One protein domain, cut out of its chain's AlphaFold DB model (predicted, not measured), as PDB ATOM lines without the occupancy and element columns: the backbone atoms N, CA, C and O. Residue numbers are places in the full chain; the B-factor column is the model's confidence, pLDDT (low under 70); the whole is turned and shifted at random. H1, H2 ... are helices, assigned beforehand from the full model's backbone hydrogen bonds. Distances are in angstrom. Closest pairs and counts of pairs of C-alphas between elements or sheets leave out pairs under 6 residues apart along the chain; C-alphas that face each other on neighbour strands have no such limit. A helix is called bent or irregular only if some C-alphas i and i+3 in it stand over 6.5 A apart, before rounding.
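AT A GLANCE: This is residues 2 to 167 of the 602 residues of an uncharacterized protein of Candidatus Lokiarchaeota archaeon (UniProt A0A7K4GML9). Long helices H2, H3 and H4 run lengthwise through an elongated body; H2 and H3 form a narrow V-shaped hairpin, and the bent helix H1 crosses its opening, with H1a reaching H3 and H4 and H1b reaching H2 and H3. The far part of kinked H4 runs out past the others to short H5, and residues 157 to 162 stick out there. The printed part has 166 residues with five named helices, in the order H1 to H5, and no named strand: the class is all helix. It is loose, with a radius of gyration of the C-alphas of 20.0 A and spans of 63 by 36 by 31 A.

IN THESE COORDINATES: H1, residues 9 to 35, begins with C-alpha 9 at (76.240, -23.748, 68.737). By its hydrogen bonds it was assigned as one helix, but it is bent: C-alphas 20 and 23 are 6.8 A apart, and its arms are H1a, residues 9 to 20, and H1b, residues 23 to 35. H2 is residues 50 to 73, 34.1 A long. H3, residues 83 to 113, is 41.8 A long, with a kink of 38 degrees near residue 100. H4, residues 115 to 158, is 56.9 A long, with a kink of 58 degrees near residue 141; it is irregular, with C-alphas 116 and 119 7.8 A apart. H5, residues 160 to 165, ends with C-alpha 165 at (57.120, -17.246, 26.976).

HOW THE PARTS SIT: H1a, H2 and H3 form an up and down bundle, each running against the one before it in the chain. H1a touches H3 with residues 17 to 20 alone, the closest C-alphas being those of Val 20 and Ala 100, 5.4 A apart. H1a touches H4 at a steep tilt of 48 degrees, opposite ways, closest at Glu 11 and Ile 136, whose C-alphas are 6.4 A apart. H1b touches H3, with the closest C-alphas, of Pro 23 and Ser 103, 4.9 A apart. H2 and H3, a helical hairpin, touch at a shallow tilt of 22 degrees, closest at the C-alphas of Phe 72 and Gly 84, 4.1 A. H2 touches H4, with the closest C-alphas, of Ile 70 and Glu 143, 6.6 A apart. H5 is apart from H2 and H3. Every O i to N i+4 pair is within hydrogen-bond range in H1a, H1b, H2 and H5; H3 has 26 of 27 and H4 34 of 40.

THE WHOLE: The two farthest C-alphas, of Ile 115 and Lys 165, are 66.3 A apart. The printed part has no cut. The link from H1 to H2, 14 residues, is long. Mean pLDDT of the printed part is 74.5; 54 residues are under 70, among them residues 26 to 53.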
ATOM      1  N   ASP A   2      74.931  -8.742  61.944       27.52
ATOM      2  CA  ASP A   2      74.798 -10.007  62.704       27.52
ATOM      3  C   ASP A   2      75.828 -11.108  62.381       27.52
ATOM      4  O   ASP A   2      75.924 -12.086  63.110       27.52
ATOM      5  N   LEU A   3      76.678 -10.940  61.359       32.53
ATOM      6  CA  LEU A   3      77.760 -11.891  61.035       32.53
ATOM      7  C   LEU A   3      78.800 -12.062  62.165       32.53
ATOM      8  O   LEU A   3      79.466 -13.092  62.224       32.53
ATOM      9  N   PHE A   4      78.922 -11.083  63.070       36.03
ATOM     10  CA  PHE A   4      79.882 -11.104  64.184       36.03
ATOM     11  C   PHE A   4      79.262 -11.443  65.551       36.03
ATOM     12  O   PHE A   4      80.003 -11.702  66.498       36.03
ATOM     13  N   LYS A   5      77.928 -11.541  65.664       43.53
ATOM     14  CA  LYS A   5      77.262 -12.160  66.826       43.53
ATOM     15  C   LYS A   5      77.170 -13.669  66.590       43.53
ATOM     16  O   LYS A   5      76.099 -14.222  66.378       43.53
ATOM     17  N   SER A   6      78.321 -14.333  66.519       51.75
ATOM     18  CA  SER A   6      78.366 -15.760  66.183       51.75
ATOM     19  C   SER A   6      78.065 -16.622  67.409       51.75
ATOM     20  O   SER A   6      78.950 -16.927  68.202       51.75
ATOM     21  N   ASP A   7      76.806 -17.025  67.562       64.06
ATOM     22  CA  ASP A   7      76.508 -18.263  68.275       64.06
ATOM     23  C   ASP A   7      77.116 -19.422  67.464       64.06
ATOM     24  O   ASP A   7      76.714 -19.661  66.328       64.06
ATOM     25  N   TRP A   8      78.145 -20.079  68.013       73.50
ATOM     26  CA  TRP A   8      78.834 -21.223  67.391       73.50
ATOM     27  C   TRP A   8      78.158 -22.564  67.713       73.50
ATOM     28  O   TRP A   8      78.721 -23.629  67.438       73.50
ATOM     29  N   SER A   9      76.985 -22.544  68.356       77.75
ATOM     30  CA  SER A   9      76.240 -23.748  68.737       77.75
ATOM     31  C   SER A   9      76.023 -24.681  67.541       77.75
ATOM     32  O   SER A   9      76.313 -25.877  67.619       77.75
ATOM     33  N   ARG A  10      75.621 -24.112  66.403       81.56
ATOM     34  CA  ARG A  10      75.333 -24.841  65.167       81.56
ATOM     35  C   ARG A  10      76.577 -25.484  64.558       81.56
ATOM     36  O   ARG A  10      76.561 -26.675  64.252       81.56
ATOM     37  N   GLU A  11      77.654 -24.724  64.395       86.50
ATOM     38  CA  GLU A  11      78.919 -25.211  63.836       86.50
ATOM     39  C   GLU A  11      79.529 -26.299  64.719       86.50
ATOM     40  O   GLU A  11      80.060 -27.295  64.220       86.50
ATOM     41  N   LYS A  12      79.402 -26.146  66.042       85.56
ATOM     42  CA  LYS A  12      79.840 -27.148  67.011       85.56
ATOM     43  C   LYS A  12      79.071 -28.458  66.851       85.56
ATOM     44  O   LYS A  12      79.674 -29.525  66.962       85.56
ATOM     45  N   ASP A  13      77.771 -28.403  66.586       85.75
ATOM     46  CA  ASP A  13      76.969 -29.607  66.366       85.75
ATOM     47  C   ASP A  13      77.285 -30.287  65.030       85.75
ATOM     48  O   ASP A  13      77.312 -31.515  64.973       85.75
ATOM     49  N   ILE A  14      77.616 -29.530  63.983       87.75
ATOM     50  CA  ILE A  14      78.112 -30.104  62.721       87.75
ATOM     51  C   ILE A  14      79.472 -30.785  62.937       87.75
ATOM     52  O   ILE A  14      79.681 -31.912  62.487       87.75
ATOM     53  N   MET A  15      80.382 -30.139  63.676       87.12
ATOM     54  CA  MET A  15      81.710 -30.688  63.975       87.12
ATOM     55  C   MET A  15      81.623 -32.007  64.746       87.12
ATOM     56  O   MET A  15      82.265 -32.989  64.381       87.12
ATOM     57  N   LYS A  16      80.810 -32.053  65.804       86.44
ATOM     58  CA  LYS A  16      80.582 -33.280  66.579       86.44
ATOM     59  C   LYS A  16      80.067 -34.416  65.690       86.44
ATOM     60  O   LYS A  16      80.511 -35.550  65.839       86.44
ATOM     61  N   LEU A  17      79.152 -34.118  64.768       87.69
ATOM     62  CA  LEU A  17      78.574 -35.107  63.862       87.69
ATOM     63  C   LEU A  17      79.617 -35.637  62.865       87.69
ATOM     64  O   LEU A  17      79.709 -36.848  62.668       87.69
ATOM     65  N   LEU A  18      80.457 -34.758  62.311       87.06
ATOM     66  CA  LEU A  18      81.599 -35.136  61.471       87.06
ATOM     67  C   LEU A  18      82.600 -36.024  62.226       87.06
ATOM     68  O   LEU A  18      83.018 -37.053  61.698       87.06
ATOM     69  N   ILE A  19      82.924 -35.691  63.480       83.44
ATOM     70  CA  ILE A  19      83.807 -36.501  64.338       83.44
ATOM     71  C   ILE A  19      83.217 -37.895  64.588       83.44
ATOM     72  O   ILE A  19      83.942 -38.886  64.558       83.44
ATOM     73  N   VAL A  20      81.904 -37.996  64.808       83.56
ATOM     74  CA  VAL A  20      81.233 -39.294  64.986       83.56
ATOM     75  C   VAL A  20      81.285 -40.128  63.705       83.56
ATOM     76  O   VAL A  20      81.490 -41.339  63.772       83.56
ATOM     77  N   LEU A  21      81.139 -39.499  62.541       83.00
ATOM     78  CA  LEU A  21      81.138 -40.176  61.242       83.00
ATOM     79  C   LEU A  21      82.529 -40.620  60.776       83.00
ATOM     80  O   LEU A  21      82.632 -41.584  60.020       83.00
ATOM     81  N   LEU A  22      83.588 -39.958  61.243       77.00
ATOM     82  CA  LEU A  22      84.973 -40.196  60.837       77.00
ATOM     83  C   LEU A  22      85.386 -41.679  60.981       77.00
ATOM     84  O   LEU A  22      85.780 -42.273  59.976       77.00
ATOM     85  N   PRO A  23      85.229 -42.348  62.136       71.19
ATOM     86  CA  PRO A  23      85.597 -43.760  62.269       71.19
ATOM     87  C   PRO A  23      84.703 -44.741  61.516       71.19
ATOM     88  O   PRO A  23      85.177 -45.774  61.048       71.19
ATOM     89  N   ILE A  24      83.419 -44.412  61.359       71.69
ATOM     90  CA  ILE A  24      82.500 -45.202  60.526       71.69
ATOM     91  C   ILE A  24      82.990 -45.173  59.078       71.69
ATOM     92  O   ILE A  24      83.001 -46.195  58.395       71.69
ATOM     93  N   SER A  25      83.435 -44.002  58.628       70.69
ATOM     94  CA  SER A  25      83.950 -43.795  57.283       70.69
ATOM     95  C   SER A  25      85.264 -44.560  57.044       70.69
ATOM     96  O   SER A  25      85.416 -45.161  55.984       70.69
ATOM     97  N   LEU A  26      86.143 -44.653  58.054       68.56
ATOM     98  CA  LEU A  26      87.373 -45.460  58.018       68.56
ATOM     99  C   LEU A  26      87.098 -46.954  57.890       68.56
ATOM    100  O   LEU A  26      87.687 -47.632  57.052       68.56
ATOM    101  N   TYR A  27      86.205 -47.473  58.729       69.12
ATOM    102  CA  TYR A  27      85.884 -48.894  58.715       69.12
ATOM    103  C   TYR A  27      85.167 -49.287  57.420       69.12
ATOM    104  O   TYR A  27      85.514 -50.288  56.798       69.12
ATOM    105  N   LEU A  28      84.209 -48.470  56.964       66.88
ATOM    106  CA  LEU A  28      83.544 -48.677  55.676       66.88
ATOM    107  C   LEU A  28      84.558 -48.678  54.524       66.88
ATOM    108  O   LEU A  28      84.490 -49.547  53.658       66.88
ATOM    109  N   LEU A  29      85.503 -47.737  54.536       64.88
ATOM    110  CA  LEU A  29      86.598 -47.656  53.573       64.88
ATOM    111  C   LEU A  29      87.418 -48.953  53.549       64.88
ATOM    112  O   LEU A  29      87.576 -49.547  52.484       64.88
ATOM    113  N   GLN A  30      87.874 -49.438  54.704       66.00
ATOM    114  CA  GLN A  30      88.671 -50.664  54.785       66.00
ATOM    115  C   GLN A  30      87.887 -51.896  54.313       66.00
ATOM    116  O   GLN A  30      88.408 -52.707  53.549       66.00
ATOM    117  N   VAL A  31      86.618 -52.021  54.713       66.69
ATOM    118  CA  VAL A  31      85.750 -53.128  54.291       66.69
ATOM    119  C   VAL A  31      85.521 -53.102  52.781       66.69
ATOM    120  O   VAL A  31      85.613 -54.149  52.142       66.69
ATOM    121  N   ILE A  32      85.259 -51.931  52.194       64.62
ATOM    122  CA  ILE A  32      85.085 -51.789  50.743       64.62
ATOM    123  C   ILE A  32      86.379 -52.163  50.019       64.62
ATOM    124  O   ILE A  32      86.326 -52.999  49.120       64.62
ATOM    125  N   LEU A  33      87.532 -51.626  50.432       64.00
ATOM    126  CA  LEU A  33      88.827 -51.967  49.829       64.00
ATOM    127  C   LEU A  33      89.109 -53.475  49.893       64.00
ATOM    128  O   LEU A  33      89.492 -54.077  48.888       64.00
ATOM    129  N   LYS A  34      88.830 -54.101  51.042       65.94
ATOM    130  CA  LYS A  34      89.021 -55.539  51.270       65.94
ATOM    131  C   LYS A  34      88.090 -56.403  50.416       65.94
ATOM    132  O   LYS A  34      88.537 -57.386  49.834       65.94
ATOM    133  N   ILE A  35      86.809 -56.037  50.301       65.31
ATOM    134  CA  ILE A  35      85.837 -56.722  49.423       65.31
ATOM    135  C   ILE A  35      86.249 -56.592  47.955       65.31
ATOM    136  O   ILE A  35      86.062 -57.517  47.166       65.31
ATOM    137  N   MET A  36      86.805 -55.441  47.591       62.06
ATOM    138  CA  MET A  36      87.181 -55.113  46.225       62.06
ATOM    139  C   MET A  36      88.505 -55.728  45.766       62.06
ATOM    140  O   MET A  36      88.849 -55.559  44.599       62.06
ATOM    141  N   GLN A  37      89.234 -56.426  46.646       62.28
ATOM    142  CA  GLN A  37      90.577 -56.956  46.365       62.28
ATOM    143  C   GLN A  37      91.560 -55.882  45.866       62.28
ATOM    144  O   GLN A  37      92.552 -56.192  45.212       62.28
ATOM    145  N   ILE A  38      91.303 -54.612  46.196       59.28
ATOM    146  CA  ILE A  38      92.288 -53.540  46.064       59.28
ATOM    147  C   ILE A  38      93.127 -53.658  47.335       59.28
ATOM    148  O   ILE A  38      92.888 -52.955  48.319       59.28
ATOM    149  N   GLU A  39      93.989 -54.679  47.377       50.84
ATOM    150  CA  GLU A  39      94.848 -54.924  48.532       50.84
ATOM    151  C   GLU A  39      95.659 -53.668  48.840       50.84
ATOM    152  O   GLU A  39      96.069 -52.935  47.940       50.84
ATOM    153  N   SER A  40      95.803 -53.413  50.141       49.97
ATOM    154  CA  SER A  40      96.486 -52.277  50.747       49.97
ATOM    155  C   SER A  40      97.793 -51.996  50.033       49.97
ATOM    156  O   SER A  40      98.822 -52.624  50.287       49.97
ATOM    157  N   VAL A  41      97.732 -51.036  49.129       49.16
ATOM    158  CA  VAL A  41      98.915 -50.527  48.490       49.16
ATOM    159  C   VAL A  41      99.803 -49.963  49.607       49.16
ATOM    160  O   VAL A  41      99.327 -49.250  50.497       49.16
ATOM    161  N   SER A  42     101.042 -50.441  49.695       45.91
ATOM    162  CA  SER A  42     101.846 -50.228  50.894       45.91
ATOM    163  C   SER A  42     102.336 -48.783  50.962       45.91
ATOM    164  O   SER A  42     102.956 -48.273  50.030       45.91
ATOM    165  N   ILE A  43     102.174 -48.140  52.122       44.50
ATOM    166  CA  ILE A  43     102.794 -46.831  52.398       44.50
ATOM    167  C   ILE A  43     104.323 -46.916  52.304       44.50
ATOM    168  O   ILE A  43     104.981 -45.913  52.056       44.50
ATOM    169  N   THR A  44     104.907 -48.109  52.452       44.34
ATOM    170  CA  THR A  44     106.351 -48.299  52.261       44.34
ATOM    171  C   THR A  44     106.782 -48.291  50.792       44.34
ATOM    172  O   THR A  44     107.967 -48.082  50.541       44.34
ATOM    173  N   THR A  45     105.870 -48.503  49.833       46.38
ATOM    174  CA  THR A  45     106.192 -48.641  48.400       46.38
ATOM    175  C   THR A  45     105.736 -47.478  47.525       46.38
ATOM    176  O   THR A  45     106.036 -47.502  46.340       46.38
ATOM    177  N   GLY A  46     105.094 -46.435  48.062       45.22
ATOM    178  CA  GLY A  46     104.873 -45.227  47.256       45.22
ATOM    179  C   GLY A  46     103.628 -45.240  46.366       45.22
ATOM    180  O   GLY A  46     103.506 -44.402  45.480       45.22
ATOM    181  N   GLU A  47     102.681 -46.141  46.600       52.00
ATOM    182  CA  GLU A  47     101.471 -46.275  45.786       52.00
ATOM    183  C   GLU A  47     100.279 -46.324  46.767       52.00
ATOM    184  O   GLU A  47     100.315 -47.129  47.687       52.00
ATOM    185  N   THR A  48      99.253 -45.459  46.674       58.56
ATOM    186  CA  THR A  48      97.966 -45.677  47.383       58.56
ATOM    187  C   THR A  48      96.770 -45.000  46.712       58.56
ATOM    188  O   THR A  48      96.751 -43.797  46.476       58.56
ATOM    189  N   ALA A  49      95.692 -45.770  46.530       57.12
ATOM    190  CA  ALA A  49      94.352 -45.270  46.199       57.12
ATOM    191  C   ALA A  49      93.572 -44.749  47.434       57.12
ATOM    192  O   ALA A  49      92.467 -44.213  47.314       57.12
ATOM    193  N   LEU A  50      94.146 -44.910  48.635       60.66
ATOM    194  CA  LEU A  50      93.523 -44.591  49.922       60.66
ATOM    195  C   LEU A  50      93.261 -43.084  50.072       60.66
ATOM    196  O   LEU A  50      92.153 -42.702  50.431       60.66
ATOM    197  N   GLY A  51      94.242 -42.233  49.749       63.81
ATOM    198  CA  GLY A  51      94.129 -40.770  49.858       63.81
ATOM    199  C   GLY A  51      92.948 -40.190  49.076       63.81
ATOM    200  O   GLY A  51      92.112 -39.475  49.630       63.81
ATOM    201  N   TRP A  52      92.811 -40.591  47.811       65.50
ATOM    202  CA  TRP A  52      91.689 -40.197  46.957       65.50
ATOM    203  C   TRP A  52      90.343 -40.726  47.452       65.50
ATOM    204  O   TRP A  52      89.351 -39.999  47.413       65.50
ATOM    205  N   PHE A  53      90.280 -41.968  47.951       69.06
ATOM    206  CA  PHE A  53      89.034 -42.480  48.528       69.06
ATOM    207  C   PHE A  53      88.586 -41.617  49.711       69.06
ATOM    208  O   PHE A  53      87.400 -41.306  49.824       69.06
ATOM    209  N   ILE A  54      89.516 -41.215  50.582       71.56
ATOM    210  CA  ILE A  54      89.222 -40.388  51.759       71.56
ATOM    211  C   ILE A  54      88.603 -39.052  51.340       71.56
ATOM    212  O   ILE A  54      87.594 -38.639  51.911       71.56
ATOM    213  N   GLU A  55      89.169 -38.398  50.327       75.44
ATOM    214  CA  GLU A  55      88.625 -37.153  49.781       75.44
ATOM    215  C   GLU A  55      87.224 -37.342  49.208       75.44
ATOM    216  O   GLU A  55      86.303 -36.611  49.573       75.44
ATOM    217  N   ILE A  56      87.040 -38.358  48.364       75.56
ATOM    218  CA  ILE A  56      85.747 -38.678  47.750       75.56
ATOM    219  C   ILE A  56      84.694 -38.936  48.839       75.56
ATOM    220  O   ILE A  56      83.596 -38.373  48.807       75.56
ATOM    221  N   LEU A  57      85.035 -39.744  49.841       77.75
ATOM    222  CA  LEU A  57      84.170 -40.074  50.969       77.75
ATOM    223  C   LEU A  57      83.816 -38.835  51.800       77.75
ATOM    224  O   LEU A  57      82.643 -38.638  52.130       77.75
ATOM    225  N   PHE A  58      84.803 -37.987  52.104       83.06
ATOM    226  CA  PHE A  58      84.577 -36.729  52.811       83.06
ATOM    227  C   PHE A  58      83.645 -35.809  52.020       83.06
ATOM    228  O   PHE A  58      82.708 -35.262  52.597       83.06
ATOM    229  N   VAL A  59      83.833 -35.682  50.703       83.31
ATOM    230  CA  VAL A  59      82.960 -34.877  49.834       83.31
ATOM    231  C   VAL A  59      81.518 -35.382  49.885       83.31
ATOM    232  O   VAL A  59      80.597 -34.573  50.025       83.31
ATOM    233  N   TYR A  60      81.291 -36.697  49.831       85.25
ATOM    234  CA  TYR A  60      79.942 -37.258  49.964       85.25
ATOM    235  C   TYR A  60      79.325 -36.978  51.337       85.25
ATOM    236  O   TYR A  60      78.156 -36.589  51.420       85.25
ATOM    237  N   LEU A  61      80.109 -37.117  52.405       86.00
ATOM    238  CA  LEU A  61      79.669 -36.830  53.767       86.00
ATOM    239  C   LEU A  61      79.314 -35.349  53.951       86.00
ATOM    240  O   LEU A  61      78.241 -35.016  54.454       86.00
ATOM    241  N   ALA A  62      80.197 -34.464  53.495       87.94
ATOM    242  CA  ALA A  62      80.012 -33.023  53.520       87.94
ATOM    243  C   ALA A  62      78.790 -32.618  52.690       87.94
ATOM    244  O   ALA A  62      77.993 -31.806  53.147       87.94
ATOM    245  N   THR A  63      78.576 -33.232  51.523       88.06
ATOM    246  CA  THR A  63      77.386 -32.996  50.687       88.06
ATOM    247  C   THR A  63      76.105 -33.413  51.408       88.06
ATOM    248  O   THR A  63      75.125 -32.664  51.406       88.06
ATOM    249  N   PHE A  64      76.103 -34.579  52.062       88.56
ATOM    250  CA  PHE A  64      74.966 -35.045  52.855       88.56
ATOM    251  C   PHE A  64      74.646 -34.075  53.999       88.56
ATOM    252  O   PHE A  64      73.514 -33.600  54.108       88.56
ATOM    253  N   ILE A  65      75.646 -33.700  54.797       89.00
ATOM    254  CA  ILE A  65      75.475 -32.746  55.901       89.00
ATOM    255  C   ILE A  65      75.020 -31.382  55.376       89.00
ATOM    256  O   ILE A  65      74.065 -30.811  55.896       89.00
ATOM    257  N   PHE A  66      75.637 -30.880  54.308       89.50
ATOM    258  CA  PHE A  66      75.266 -29.606  53.703       89.50
ATOM    259  C   PHE A  66      73.818 -29.609  53.206       89.50
ATOM    260  O   PHE A  66      73.105 -28.627  53.387       89.50
ATOM    261  N   SER A  67      73.341 -30.719  52.639       88.69
ATOM    262  CA  SER A  67      71.943 -30.842  52.214       88.69
ATOM    263  C   SER A  67      70.953 -30.788  53.382       88.69
ATOM    264  O   SER A  67      69.917 -30.135  53.263       88.69
ATOM    265  N   LEU A  68      71.286 -31.394  54.528       88.12
ATOM    266  CA  LEU A  68      70.491 -31.276  55.755       88.12
ATOM    267  C   LEU A  68      70.459 -29.830  56.255       88.12
ATOM    268  O   LEU A  68      69.398 -29.325  56.621       88.12
ATOM    269  N   GLU A  69      71.606 -29.153  56.229       87.50
ATOM    270  CA  GLU A  69      71.717 -27.759  56.652       87.50
ATOM    271  C   GLU A  69      70.975 -26.799  55.715       87.50
ATOM    272  O   GLU A  69      70.312 -25.883  56.199       87.50
ATOM    273  N   ILE A  70      70.994 -27.038  54.399       87.00
ATOM    274  CA  ILE A  70      70.160 -26.311  53.429       87.00
ATOM    275  C   ILE A  70      68.678 -26.538  53.728       87.00
ATOM    276  O   ILE A  70      67.894 -25.593  53.728       87.00
ATOM    277  N   LEU A  71      68.257 -27.780  53.981       84.75
ATOM    278  CA  LEU A  71      66.855 -28.072  54.290       84.75
ATOM    279  C   LEU A  71      66.406 -27.372  55.575       84.75
ATOM    280  O   LEU A  71      65.314 -26.806  55.608       84.75
ATOM    281  N   PHE A  72      67.250 -27.366  56.603       83.44
ATOM    282  CA  PHE A  72      66.995 -26.656  57.850       83.44
ATOM    283  C   PHE A  72      66.871 -25.140  57.640       83.44
ATOM    284  O   PHE A  72      65.854 -24.545  57.999       83.44
ATOM    285  N   SER A  73      67.863 -24.521  57.003       81.75
ATOM    286  CA  SER A  73      67.927 -23.065  56.818       81.75
ATOM    287  C   SER A  73      66.947 -22.518  55.793       81.75
ATOM    288  O   SER A  73      66.481 -21.389  55.923       81.75
ATOM    289  N   SER A  74      66.572 -23.330  54.805       74.81
ATOM    290  CA  SER A  74      65.558 -22.965  53.814       74.81
ATOM    291  C   SER A  74      64.178 -22.761  54.420       74.81
ATOM    292  O   SER A  74      63.306 -22.215  53.743       74.81
ATOM    293  N   GLN A  75      63.966 -23.213  55.664       73.94
ATOM    294  CA  GLN A  75      62.705 -23.064  56.377       73.94
ATOM    295  C   GLN A  75      61.502 -23.550  55.545       73.94
ATOM    296  O   GLN A  75      60.383 -23.043  55.667       73.94
ATOM    297  N   ILE A  76      61.719 -24.559  54.689       70.00
ATOM    298  CA  ILE A  76      60.668 -25.105  53.833       70.00
ATOM    299  C   ILE A  76      59.606 -25.728  54.724       70.00
ATOM    300  O   ILE A  76      59.834 -26.721  55.424       70.00
ATOM    301  N   ALA A  77      58.421 -25.134  54.662       66.00
ATOM    302  CA  ALA A  77      57.263 -25.639  55.352       66.00
ATOM    303  C   ALA A  77      56.439 -26.538  54.428       66.00
ATOM    304  O   ALA A  77      56.046 -26.135  53.331       66.00
ATOM    305  N   LEU A  78      56.118 -27.744  54.891       65.44
ATOM    306  CA  LEU A  78      55.119 -28.599  54.261       65.44
ATOM    307  C   LEU A  78      53.883 -28.608  55.158       65.44
ATOM    308  O   LEU A  78      53.941 -29.076  56.291       65.44
ATOM    309  N   ARG A  79      52.774 -28.037  54.661       63.50
ATOM    310  CA  ARG A  79      51.540 -27.821  55.443       63.50
ATOM    311  C   ARG A  79      51.819 -27.090  56.768       63.50
ATOM    312  O   ARG A  79      51.453 -27.591  57.823       63.50
ATOM    313  N   GLY A  80      52.526 -25.957  56.716       58.94
ATOM    314  CA  GLY A  80      52.812 -25.110  57.886       58.94
ATOM    315  C   GLY A  80      53.738 -25.716  58.949       58.94
ATOM    316  O   GLY A  80      53.796 -25.212  60.068       58.94
ATOM    317  N   ARG A  81      54.452 -26.804  58.628       64.38
ATOM    318  CA  ARG A  81      55.481 -27.406  59.488       64.38
ATOM    319  C   ARG A  81      56.839 -27.326  58.815       64.38
ATOM    320  O   ARG A  81      56.956 -27.772  57.675       64.38
ATOM    321  N   TYR A  82      57.850 -26.838  59.531       68.69
ATOM    322  CA  TYR A  82      59.237 -26.864  59.072       68.69
ATOM    323  C   TYR A  82      59.715 -28.305  58.932       68.69
ATOM    324  O   TYR A  82      60.005 -28.991  59.911       68.69
ATOM    325  N   PHE A  83      59.760 -28.785  57.694       78.88
ATOM    326  CA  PHE A  83      60.176 -30.152  57.402       78.88
ATOM    327  C   PHE A  83      61.677 -30.337  57.667       78.88
ATOM    328  O   PHE A  83      62.084 -31.359  58.212       78.88
ATOM    329  N   GLY A  84      62.481 -29.316  57.351       80.44
ATOM    330  CA  GLY A  84      63.931 -29.341  57.542       80.44
ATOM    331  C   GLY A  84      64.383 -29.444  59.001       80.44
ATOM    332  O   GLY A  84      65.335 -30.165  59.276       80.44
ATOM    333  N   GLU A  85      63.686 -28.787  59.937       80.19
ATOM    334  CA  GLU A  85      63.994 -28.846  61.379       80.19
ATOM    335  C   GLU A  85      63.834 -30.268  61.919       80.19
ATOM    336  O   GLU A  85      64.785 -30.833  62.457       80.19
ATOM    337  N   ASN A  86      62.683 -30.893  61.656       80.38
ATOM    338  CA  ASN A  86      62.422 -32.259  62.103       80.38
ATOM    339  C   ASN A  86      63.421 -33.265  61.513       80.38
ATOM    340  O   ASN A  86      63.905 -34.129  62.240       80.38
ATOM    341  N   ILE A  87      63.747 -33.163  60.214       86.12
ATOM    342  CA  ILE A  87      64.743 -34.058  59.603       86.12
ATOM    343  C   ILE A  87      66.098 -33.859  60.266       86.12
ATOM    344  O   ILE A  87      66.724 -34.839  60.660       86.12
ATOM    345  N   ARG A  88      66.553 -32.609  60.410       86.81
ATOM    346  CA  ARG A  88      67.853 -32.312  61.012       86.81
ATOM    347  C   ARG A  88      67.939 -32.895  62.418       86.81
ATOM    348  O   ARG A  88      68.872 -33.642  62.696       86.81
ATOM    349  N   GLU A  89      66.955 -32.632  63.274       85.12
ATOM    350  CA  GLU A  89      66.930 -33.150  64.647       85.12
ATOM    351  C   GLU A  89      66.921 -34.682  64.698       85.12
ATOM    352  O   GLU A  89      67.717 -35.282  65.423       85.12
ATOM    353  N   GLN A  90      66.058 -35.331  63.910       86.50
ATOM    354  CA  GLN A  90      65.967 -36.792  63.870       86.50
ATOM    355  C   GLN A  90      67.258 -37.428  63.353       86.50
ATOM    356  O   GLN A  90      67.757 -38.385  63.951       86.50
ATOM    357  N   THR A  91      67.824 -36.890  62.272       86.50
ATOM    358  CA  THR A  91      69.070 -37.382  61.684       86.50
ATOM    359  C   THR A  91      70.240 -37.188  62.640       86.50
ATOM    360  O   THR A  91      70.985 -38.138  62.863       86.50
ATOM    361  N   TYR A  92      70.363 -36.019  63.277       88.38
ATOM    362  CA  TYR A  92      71.407 -35.756  64.269       88.38
ATOM    363  C   TYR A  92      71.272 -36.702  65.462       88.38
ATOM    364  O   TYR A  92      72.236 -37.366  65.833       88.38
ATOM    365  N   LYS A  93      70.068 -36.833  66.031       87.12
ATOM    366  CA  LYS A  93      69.816 -37.742  67.158       87.12
ATOM    367  C   LYS A  93      70.153 -39.189  66.804       87.12
ATOM    368  O   LYS A  93      70.789 -39.868  67.607       87.12
ATOM    369  N   SER A  94      69.755 -39.652  65.620       85.38
ATOM    370  CA  SER A  94      70.065 -40.999  65.129       85.38
ATOM    371  C   SER A  94      71.574 -41.203  64.963       85.38
ATOM    372  O   SER A  94      72.131 -42.154  65.511       85.38
ATOM    373  N   LEU A  95      72.258 -40.261  64.306       84.06
ATOM    374  CA  LEU A  95      73.708 -40.295  64.107       84.06
ATOM    375  C   LEU A  95      74.481 -40.268  65.426       84.06
ATOM    376  O   LEU A  95      75.458 -40.993  65.560       84.06
ATOM    377  N   TYR A  96      74.035 -39.518  66.430       85.19
ATOM    378  CA  TYR A  96      74.676 -39.544  67.744       85.19
ATOM    379  C   TYR A  96      74.392 -40.831  68.514       85.19
ATOM    380  O   TYR A  96      75.311 -41.427  69.069       85.19
ATOM    381  N   THR A  97      73.136 -41.274  68.542       85.19
ATOM    382  CA  THR A  97      72.722 -42.422  69.366       85.19
ATOM    383  C   THR A  97      73.268 -43.735  68.814       85.19
ATOM    384  O   THR A  97      73.713 -44.587  69.576       85.19
ATOM    385  N   VAL A  98      73.240 -43.899  67.490       82.19
ATOM    386  CA  VAL A  98      73.656 -45.129  66.804       82.19
ATOM    387  C   VAL A  98      75.081 -45.002  66.277       82.19
ATOM    388  O   VAL A  98      75.877 -45.928  66.409       82.19
ATOM    389  N   GLY A  99      75.429 -43.848  65.710       80.12
ATOM    390  CA  GLY A  99      76.739 -43.641  65.107       80.12
ATOM    391  C   GLY A  99      77.863 -43.555  66.133       80.12
ATOM    392  O   GLY A  99      78.912 -44.125  65.878       80.12
ATOM    393  N   ALA A 100      77.678 -42.940  67.309       81.50
ATOM    394  CA  ALA A 100      78.776 -42.837  68.279       81.50
ATOM    395  C   ALA A 100      79.252 -44.209  68.813       81.50
ATOM    396  O   ALA A 100      80.460 -44.451  68.794       81.50
ATOM    397  N   PRO A 101      78.368 -45.153  69.205       84.00
ATOM    398  CA  PRO A 101      78.796 -46.505  69.566       84.00
ATOM    399  C   PRO A 101      79.474 -47.261  68.417       84.00
ATOM    400  O   PRO A 101      80.505 -47.895  68.633       84.00
ATOM    401  N   ILE A 102      78.926 -47.175  67.196       81.50
ATOM    402  CA  ILE A 102      79.511 -47.829  66.011       81.50
ATOM    403  C   ILE A 102      80.888 -47.246  65.715       81.50
ATOM    404  O   ILE A 102      81.825 -47.987  65.477       81.50
ATOM    405  N   SER A 103      81.019 -45.928  65.787       81.94
ATOM    406  CA  SER A 103      82.259 -45.194  65.589       81.94
ATOM    407  C   SER A 103      83.355 -45.669  66.547       81.94
ATOM    408  O   SER A 103      84.441 -46.038  66.106       81.94
ATOM    409  N   ILE A 104      83.047 -45.785  67.843       81.31
ATOM    410  CA  ILE A 104      83.974 -46.333  68.847       81.31
ATOM    411  C   ILE A 104      84.361 -47.780  68.507       81.31
ATOM    412  O   ILE A 104      85.544 -48.117  68.521       81.31
ATOM    413  N   LEU A 105      83.382 -48.626  68.170       80.44
ATOM    414  CA  LEU A 105      83.633 -50.017  67.787       80.44
ATOM    415  C   LEU A 105      84.509 -50.115  66.527       80.44
ATOM    416  O   LEU A 105      85.408 -50.947  66.480       80.44
ATOM    417  N   SER A 106      84.281 -49.248  65.542       77.00
ATOM    418  CA  SER A 106      85.051 -49.156  64.302       77.00
ATOM    419  C   SER A 106      86.505 -48.763  64.555       77.00
ATOM    420  O   SER A 106      87.385 -49.376  63.962       77.00
ATOM    421  N   ILE A 107      86.779 -47.817  65.467       76.19
ATOM    422  CA  ILE A 107      88.161 -47.498  65.879       76.19
ATOM    423  C   ILE A 107      88.828 -48.738  66.480       76.19
ATOM    424  O   ILE A 107      89.954 -49.072  66.117       76.19
ATOM    425  N   ILE A 108      88.141 -49.421  67.401       77.69
ATOM    426  CA  ILE A 108      88.691 -50.592  68.097       77.69
ATOM    427  C   ILE A 108      88.983 -51.718  67.102       77.69
ATOM    428  O   ILE A 108      90.082 -52.265  67.118       77.69
ATOM    429  N   LEU A 109      88.029 -52.040  66.224       73.06
ATOM    430  CA  LEU A 109      88.197 -53.064  65.191       73.06
ATOM    431  C   LEU A 109      89.364 -52.734  64.259       73.06
ATOM    432  O   LEU A 109      90.186 -53.606  64.007       73.06
ATOM    433  N   PHE A 110      89.476 -51.478  63.825       69.81
ATOM    434  CA  PHE A 110      90.560 -51.039  62.950       69.81
ATOM    435  C   PHE A 110      91.937 -51.201  63.618       69.81
ATOM    436  O   PHE A 110      92.855 -51.753  63.019       69.81
ATOM    437  N   ILE A 111      92.082 -50.773  64.880       71.81
ATOM    438  CA  ILE A 111      93.344 -50.906  65.633       71.81
ATOM    439  C   ILE A 111      93.721 -52.381  65.840       71.81
ATOM    440  O   ILE A 111      94.901 -52.724  65.807       71.81
ATOM    441  N   VAL A 112      92.733 -53.251  66.077       73.06
ATOM    442  CA  VAL A 112      92.957 -54.690  66.285       73.06
ATOM    443  C   VAL A 112      93.335 -55.396  64.983       73.06
ATOM    444  O   VAL A 112      94.184 -56.285  65.006       73.06
ATOM    445  N   GLU A 113      92.711 -55.022  63.866       68.44
ATOM    446  CA  GLU A 113      92.955 -55.643  62.561       68.44
ATOM    447  C   GLU A 113      94.310 -55.230  61.967       68.44
ATOM    448  O   GLU A 113      94.920 -56.031  61.262       68.44
ATOM    449  N   ASP A 114      94.810 -54.029  62.286       64.75
ATOM    450  CA  ASP A 114      96.025 -53.492  61.670       64.75
ATOM    451  C   ASP A 114      96.913 -52.695  62.652       64.75
ATOM    452  O   ASP A 114      97.049 -51.469  62.597       64.75
ATOM    453  N   ILE A 115      97.544 -53.415  63.588       59.38
ATOM    454  CA  ILE A 115      98.389 -52.858  64.668       59.38
ATOM    455  C   ILE A 115      99.569 -52.019  64.124       59.38
ATOM    456  O   ILE A 115     100.026 -51.088  64.789       59.38
ATOM    457  N   GLY A 116     100.053 -52.308  62.909       58.94
ATOM    458  CA  GLY A 116     101.129 -51.555  62.246       58.94
ATOM    459  C   GLY A 116     100.694 -50.197  61.679       58.94
ATOM    460  O   GLY A 116     101.537 -49.339  61.410       58.94
ATOM    461  N   SER A 117      99.387 -49.968  61.560       60.28
ATOM    462  CA  SER A 117      98.795 -48.826  60.858       60.28
ATOM    463  C   SER A 117      98.418 -47.658  61.774       60.28
ATOM    464  O   SER A 117      97.741 -46.723  61.349       60.28
ATOM    465  N   PHE A 118      98.895 -47.638  63.023       65.50
ATOM    466  CA  PHE A 118      98.609 -46.562  63.983       65.50
ATOM    467  C   PHE A 118      98.945 -45.156  63.447       65.50
ATOM    468  O   PHE A 118      98.169 -44.214  63.616       65.50
ATOM    469  N   ASN A 119     100.060 -45.019  62.725       62.53
ATOM    470  CA  ASN A 119     100.451 -43.751  62.100       62.53
ATOM    471  C   ASN A 119      99.473 -43.315  60.991       62.53
ATOM    472  O   ASN A 119      99.220 -42.122  60.833       62.53
ATOM    473  N   ILE A 120      98.876 -44.271  60.269       65.50
ATOM    474  CA  ILE A 120      97.867 -44.024  59.224       65.50
ATOM    475  C   ILE A 120      96.592 -43.467  59.848       65.50
ATOM    476  O   ILE A 120      96.014 -42.515  59.330       65.50
ATOM    477  N   ILE A 121      96.186 -44.025  60.990       68.06
ATOM    478  CA  ILE A 121      95.019 -43.554  61.740       68.06
ATOM    479  C   ILE A 121      95.231 -42.098  62.143       68.06
ATOM    480  O   ILE A 121      94.393 -41.256  61.839       68.06
ATOM    481  N   ILE A 122      96.361 -41.777  62.777       71.12
ATOM    482  CA  ILE A 122      96.652 -40.402  63.208       71.12
ATOM    483  C   ILE A 122      96.635 -39.439  62.018       71.12
ATOM    484  O   ILE A 122      96.000 -38.385  62.097       71.12
ATOM    485  N   TYR A 123      97.291 -39.810  60.917       71.06
ATOM    486  CA  TYR A 123      97.302 -39.007  59.699       71.06
ATOM    487  C   TYR A 123      95.884 -38.774  59.157       71.06
ATOM    488  O   TYR A 123      95.497 -37.633  58.905       71.06
ATOM    489  N   PHE A 124      95.078 -39.834  59.049       72.25
ATOM    490  CA  PHE A 124      93.695 -39.738  58.589       72.25
ATOM    491  C   PHE A 124      92.856 -38.829  59.488       72.25
ATOM    492  O   PHE A 124      92.126 -37.969  58.995       72.25
ATOM    493  N   PHE A 125      92.963 -38.995  60.808       76.38
ATOM    494  CA  PHE A 125      92.233 -38.172  61.768       76.38
ATOM    495  C   PHE A 125      92.599 -36.694  61.619       76.38
ATOM    496  O   PHE A 125      91.707 -35.846  61.598       76.38
ATOM    497  N   ALA A 126      93.891 -36.388  61.479       78.00
ATOM    498  CA  ALA A 126      94.360 -35.024  61.268       78.00
ATOM    499  C   ALA A 126      93.818 -34.434  59.955       78.00
ATOM    500  O   ALA A 126      93.280 -33.325  59.960       78.00
ATOM    501  N   TYR A 127      93.888 -35.193  58.857       77.31
ATOM    502  CA  TYR A 127      93.392 -34.768  57.548       77.31
ATOM    503  C   TYR A 127      91.879 -34.514  57.553       77.31
ATOM    504  O   TYR A 127      91.416 -33.448  57.143       77.31
ATOM    505  N   PHE A 128      91.095 -35.459  58.075       80.75
ATOM    506  CA  PHE A 128      89.641 -35.334  58.134       80.75
ATOM    507  C   PHE A 128      89.212 -34.166  59.029       80.75
ATOM    508  O   PHE A 128      88.270 -33.439  58.699       80.75
ATOM    509  N   LEU A 129      89.892 -33.957  60.160       84.25
ATOM    510  CA  LEU A 129      89.600 -32.850  61.068       84.25
ATOM    511  C   LEU A 129      89.928 -31.501  60.420       84.25
ATOM    512  O   LEU A 129      89.116 -30.579  60.497       84.25
ATOM    513  N   MET A 130      91.060 -31.402  59.717       86.44
ATOM    514  CA  MET A 130      91.400 -30.229  58.911       86.44
ATOM    515  C   MET A 130      90.312 -29.944  57.864       86.44
ATOM    516  O   MET A 130      89.783 -28.831  57.822       86.44
ATOM    517  N   ALA A 131      89.926 -30.945  57.067       84.38
ATOM    518  CA  ALA A 131      88.886 -30.804  56.046       84.38
ATOM    519  C   ALA A 131      87.530 -30.395  56.653       84.38
ATOM    520  O   ALA A 131      86.845 -29.518  56.123       84.38
ATOM    521  N   SER A 132      87.173 -30.962  57.810       88.31
ATOM    522  CA  SER A 132      85.951 -30.630  58.558       88.31
ATOM    523  C   SER A 132      85.937 -29.179  59.038       88.31
ATOM    524  O   SER A 132      84.922 -28.495  58.897       88.31
ATOM    525  N   ILE A 133      87.061 -28.683  59.571       88.44
ATOM    526  CA  ILE A 133      87.203 -27.278  59.985       88.44
ATOM    527  C   ILE A 133      87.031 -26.355  58.782       88.44
ATOM    528  O   ILE A 133      86.252 -25.403  58.854       88.44
ATOM    529  N   ILE A 134      87.716 -26.647  57.673       87.56
ATOM    530  CA  ILE A 134      87.611 -25.858  56.441       87.56
ATOM    531  C   ILE A 134      86.154 -25.830  55.965       87.56
ATOM    532  O   ILE A 134      85.597 -24.753  55.759       87.56
ATOM    533  N   PHE A 135      85.499 -26.988  55.869       88.50
ATOM    534  CA  PHE A 135      84.095 -27.084  55.462       88.50
ATOM    535  C   PHE A 135      83.170 -26.208  56.324       88.50
ATOM    536  O   PHE A 135      82.364 -25.447  55.787       88.50
ATOM    537  N   ILE A 136      83.323 -26.252  57.650       87.62
ATOM    538  CA  ILE A 136      82.503 -25.468  58.584       87.62
ATOM    539  C   ILE A 136      82.730 -23.961  58.417       87.62
ATOM    540  O   ILE A 136      81.767 -23.193  58.438       87.62
ATOM    541  N   LEU A 137      83.978 -23.526  58.212       86.44
ATOM    542  CA  LEU A 137      84.295 -22.112  57.982       86.44
ATOM    543  C   LEU A 137      83.628 -21.582  56.707       86.44
ATOM    544  O   LEU A 137      83.115 -20.463  56.691       86.44
ATOM    545  N   PHE A 138      83.599 -22.397  55.653       85.50
ATOM    546  CA  PHE A 138      83.005 -22.021  54.372       85.50
ATOM    547  C   PHE A 138      81.476 -22.157  54.334       85.50
ATOM    548  O   PHE A 138      80.830 -21.495  53.516       85.50
ATOM    549  N   LEU A 139      80.871 -22.943  55.229       84.56
ATOM    550  CA  LEU A 139      79.426 -23.194  55.247       84.56
ATOM    551  C   LEU A 139      78.607 -21.895  55.323       84.56
ATOM    552  O   LEU A 139      77.666 -21.728  54.549       84.56
ATOM    553  N   LYS A 140      79.031 -20.934  56.156       80.06
ATOM    554  CA  LYS A 140      78.373 -19.617  56.296       80.06
ATOM    555  C   LYS A 140      78.348 -18.800  55.004       80.06
ATOM    556  O   LYS A 140      77.453 -17.980  54.814       80.06
ATOM    557  N   ILE A 141      79.336 -18.997  54.132       81.62
ATOM    558  CA  ILE A 141      79.457 -18.267  52.866       81.62
ATOM    559  C   ILE A 141      78.584 -18.929  51.796       81.62
ATOM    560  O   ILE A 141      77.865 -18.243  51.069       81.62
ATOM    561  N   PHE A 142      78.625 -20.260  51.701       82.69
ATOM    562  CA  PHE A 142      77.920 -20.990  50.645       82.69
ATOM    563  C   PHE A 142      76.425 -21.157  50.910       82.69
ATOM    564  O   PHE A 142      75.643 -21.202  49.961       82.69
ATOM    565  N   GLU A 143      76.007 -21.240  52.169       83.31
ATOM    566  CA  GLU A 143      74.620 -21.522  52.530       83.31
ATOM    567  C   GLU A 143      73.604 -20.505  51.965       83.31
ATOM    568  O   GLU A 143      72.692 -20.945  51.256       83.31
ATOM    569  N   PRO A 144      73.740 -19.173  52.155       82.88
ATOM    570  CA  PRO A 144      72.757 -18.211  51.639       82.88
ATOM    571  C   PRO A 144      72.599 -18.270  50.115       82.88
ATOM    572  O   PRO A 144      71.514 -18.073  49.566       82.88
ATOM    573  N   ILE A 145      73.690 -18.569  49.415       83.44
ATOM    574  CA  ILE A 145      73.740 -18.603  47.953       83.44
ATOM    575  C   ILE A 145      73.128 -19.898  47.441       83.44
ATOM    576  O   ILE A 145      72.338 -19.871  46.496       83.44
ATOM    577  N   SER A 146      73.414 -21.016  48.104       87.12
ATOM    578  CA  SER A 146      72.737 -22.287  47.858       87.12
ATOM    579  C   SER A 146      71.230 -22.171  48.075       87.12
ATOM    580  O   SER A 146      70.468 -22.656  47.240       87.12
ATOM    581  N   LEU A 147      70.783 -21.463  49.119       84.56
ATOM    582  CA  LEU A 147      69.364 -21.172  49.346       84.56
ATOM    583  C   LEU A 147      68.753 -20.345  48.216       84.56
ATOM    584  O   LEU A 147      67.691 -20.696  47.698       84.56
ATOM    585  N   LEU A 148      69.433 -19.282  47.786       83.00
ATOM    586  CA  LEU A 148      68.989 -18.458  46.663       83.00
ATOM    587  C   LEU A 148      68.866 -19.285  45.378       83.00
ATOM    588  O   LEU A 148      67.852 -19.190  44.679       83.00
ATOM    589  N   ILE A 149      69.864 -20.116  45.067       83.69
ATOM    590  CA  ILE A 149      69.842 -21.022  43.910       83.69
ATOM    591  C   ILE A 149      68.662 -21.986  44.026       83.69
ATOM    592  O   ILE A 149      67.894 -22.139  43.075       83.69
ATOM    593  N   PHE A 150      68.485 -22.597  45.195       84.69
ATOM    594  CA  PHE A 150      67.427 -23.564  45.451       84.69
ATOM    595  C   PHE A 150      66.031 -22.954  45.256       84.69
ATOM    596  O   PHE A 150      65.206 -23.504  44.520       84.69
ATOM    597  N   ILE A 151      65.786 -21.762  45.808       83.06
ATOM    598  CA  ILE A 151      64.531 -21.018  45.627       83.06
ATOM    599  C   ILE A 151      64.310 -20.671  44.151       83.06
ATOM    600  O   ILE A 151      63.213 -20.873  43.627       83.06
ATOM    601  N   LYS A 152      65.346 -20.204  43.444       81.81
ATOM    602  CA  LYS A 152      65.247 -19.877  42.013       81.81
ATOM    603  C   LYS A 152      64.946 -21.090  41.143       81.81
ATOM    604  O   LYS A 152      64.198 -20.957  40.171       81.81
ATOM    605  N   ILE A 153      65.496 -22.256  41.477       83.50
ATOM    606  CA  ILE A 153      65.183 -23.518  40.797       83.50
ATOM    607  C   ILE A 153      63.710 -23.877  41.016       83.50
ATOM    608  O   ILE A 153      63.016 -24.183  40.044       83.50
ATOM    609  N   ILE A 154      63.208 -23.780  42.252       83.12
ATOM    610  CA  ILE A 154      61.794 -24.039  42.569       83.12
ATOM    611  C   ILE A 154      60.878 -23.083  41.803       83.12
ATOM    612  O   ILE A 154      59.924 -23.523  41.159       83.12
ATOM    613  N   ASP A 155      61.167 -21.785  41.844       82.69
ATOM    614  CA  ASP A 155      60.389 -20.757  41.153       82.69
ATOM    615  C   ASP A 155      60.423 -20.962  39.627       82.69
ATOM    616  O   ASP A 155      59.398 -20.901  38.947       82.69
ATOM    617  N   TRP A 156      61.587 -21.290  39.059       81.38
ATOM    618  CA  TRP A 156      61.681 -21.664  37.647       81.38
ATOM    619  C   TRP A 156      60.854 -22.904  37.307       81.38
ATOM    620  O   TRP A 156      60.193 -22.916  36.266       81.38
ATOM    621  N   TRP A 157      60.853 -23.929  38.162       82.62
ATOM    622  CA  TRP A 157      60.092 -25.150  37.915       82.62
ATOM    623  C   TRP A 157      58.580 -24.895  37.978       82.62
ATOM    624  O   TRP A 157      57.862 -25.309  37.063       82.62
ATOM    625  N   LYS A 158      58.106 -24.144  38.982       82.00
ATOM    626  CA  LYS A 158      56.692 -23.757  39.126       82.00
ATOM    627  C   LYS A 158      56.209 -22.890  37.960       82.00
ATOM    628  O   LYS A 158      55.171 -23.176  37.368       82.00
ATOM    629  N   ASN A 159      57.005 -21.899  37.558       78.50
ATOM    630  CA  ASN A 159      56.624 -20.892  36.561       78.50
ATOM    631  C   ASN A 159      57.214 -21.156  35.161       78.50
ATOM    632  O   ASN A 159      57.305 -20.256  34.322       78.50
ATOM    633  N   LYS A 160      57.605 -22.405  34.867       78.38
ATOM    634  CA  LYS A 160      58.350 -22.783  33.648       78.38
ATOM    635  C   LYS A 160      57.671 -22.345  32.349       78.38
ATOM    636  O   LYS A 160      58.349 -21.913  31.418       78.38
ATOM    637  N   LYS A 161      56.341 -22.470  32.261       75.94
ATOM    638  CA  LYS A 161      55.569 -22.113  31.054       75.94
ATOM    639  C   LYS A 161      55.561 -20.604  30.810       75.94
ATOM    640  O   LYS A 161      55.737 -20.177  29.674       75.94
ATOM    641  N   GLU A 162      55.378 -19.815  31.861       72.50
ATOM    642  CA  GLU A 162      55.340 -18.355  31.773       72.50
ATOM    643  C   GLU A 162      56.732 -17.784  31.492       72.50
ATOM    644  O   GLU A 162      56.910 -17.009  30.551       72.50
ATOM    645  N   LYS A 163      57.749 -18.257  32.222       72.06
ATOM    646  CA  LYS A 163      59.140 -17.833  32.023       72.06
ATOM    647  C   LYS A 163      59.651 -18.149  30.621       72.06
ATOM    648  O   LYS A 163      60.323 -17.314  30.030       72.06
ATOM    649  N   ARG A 164      59.295 -19.307  30.051       69.50
ATOM    650  CA  ARG A 164      59.644 -19.642  28.657       69.50
ATOM    651  C   ARG A 164      59.011 -18.694  27.638       69.50
ATOM    652  O   ARG A 164      59.655 -18.397  26.643       69.50
ATOM    653  N   LYS A 165      57.786 -18.211  27.872       66.62
ATOM    654  CA  LYS A 165      57.120 -17.246  26.976       66.62
ATOM    655  C   LYS A 165      57.743 -15.850  27.051       66.62
ATOM    656  O   LYS A 165      57.824 -15.175  26.036       66.62
ATOM    657  N   LYS A 166      58.202 -15.443  28.239       66.00
ATOM    658  CA  LYS A 166      58.848 -14.143  28.500       66.00
ATOM    659  C   LYS A 166      60.356 -14.125  28.194       66.00
ATOM    660  O   LYS A 166      61.012 -13.105  28.387       66.00
ATOM    661  N   MET A 167      60.942 -15.243  27.748       66.38
ATOM    662  CA  MET A 167      62.372 -15.319  27.442       66.38
ATOM    663  C   MET A 167      62.699 -14.536  26.168       66.38
ATOM    664  O   MET A 167      62.391 -14.971  25.061       66.38
TER     665      MET A 167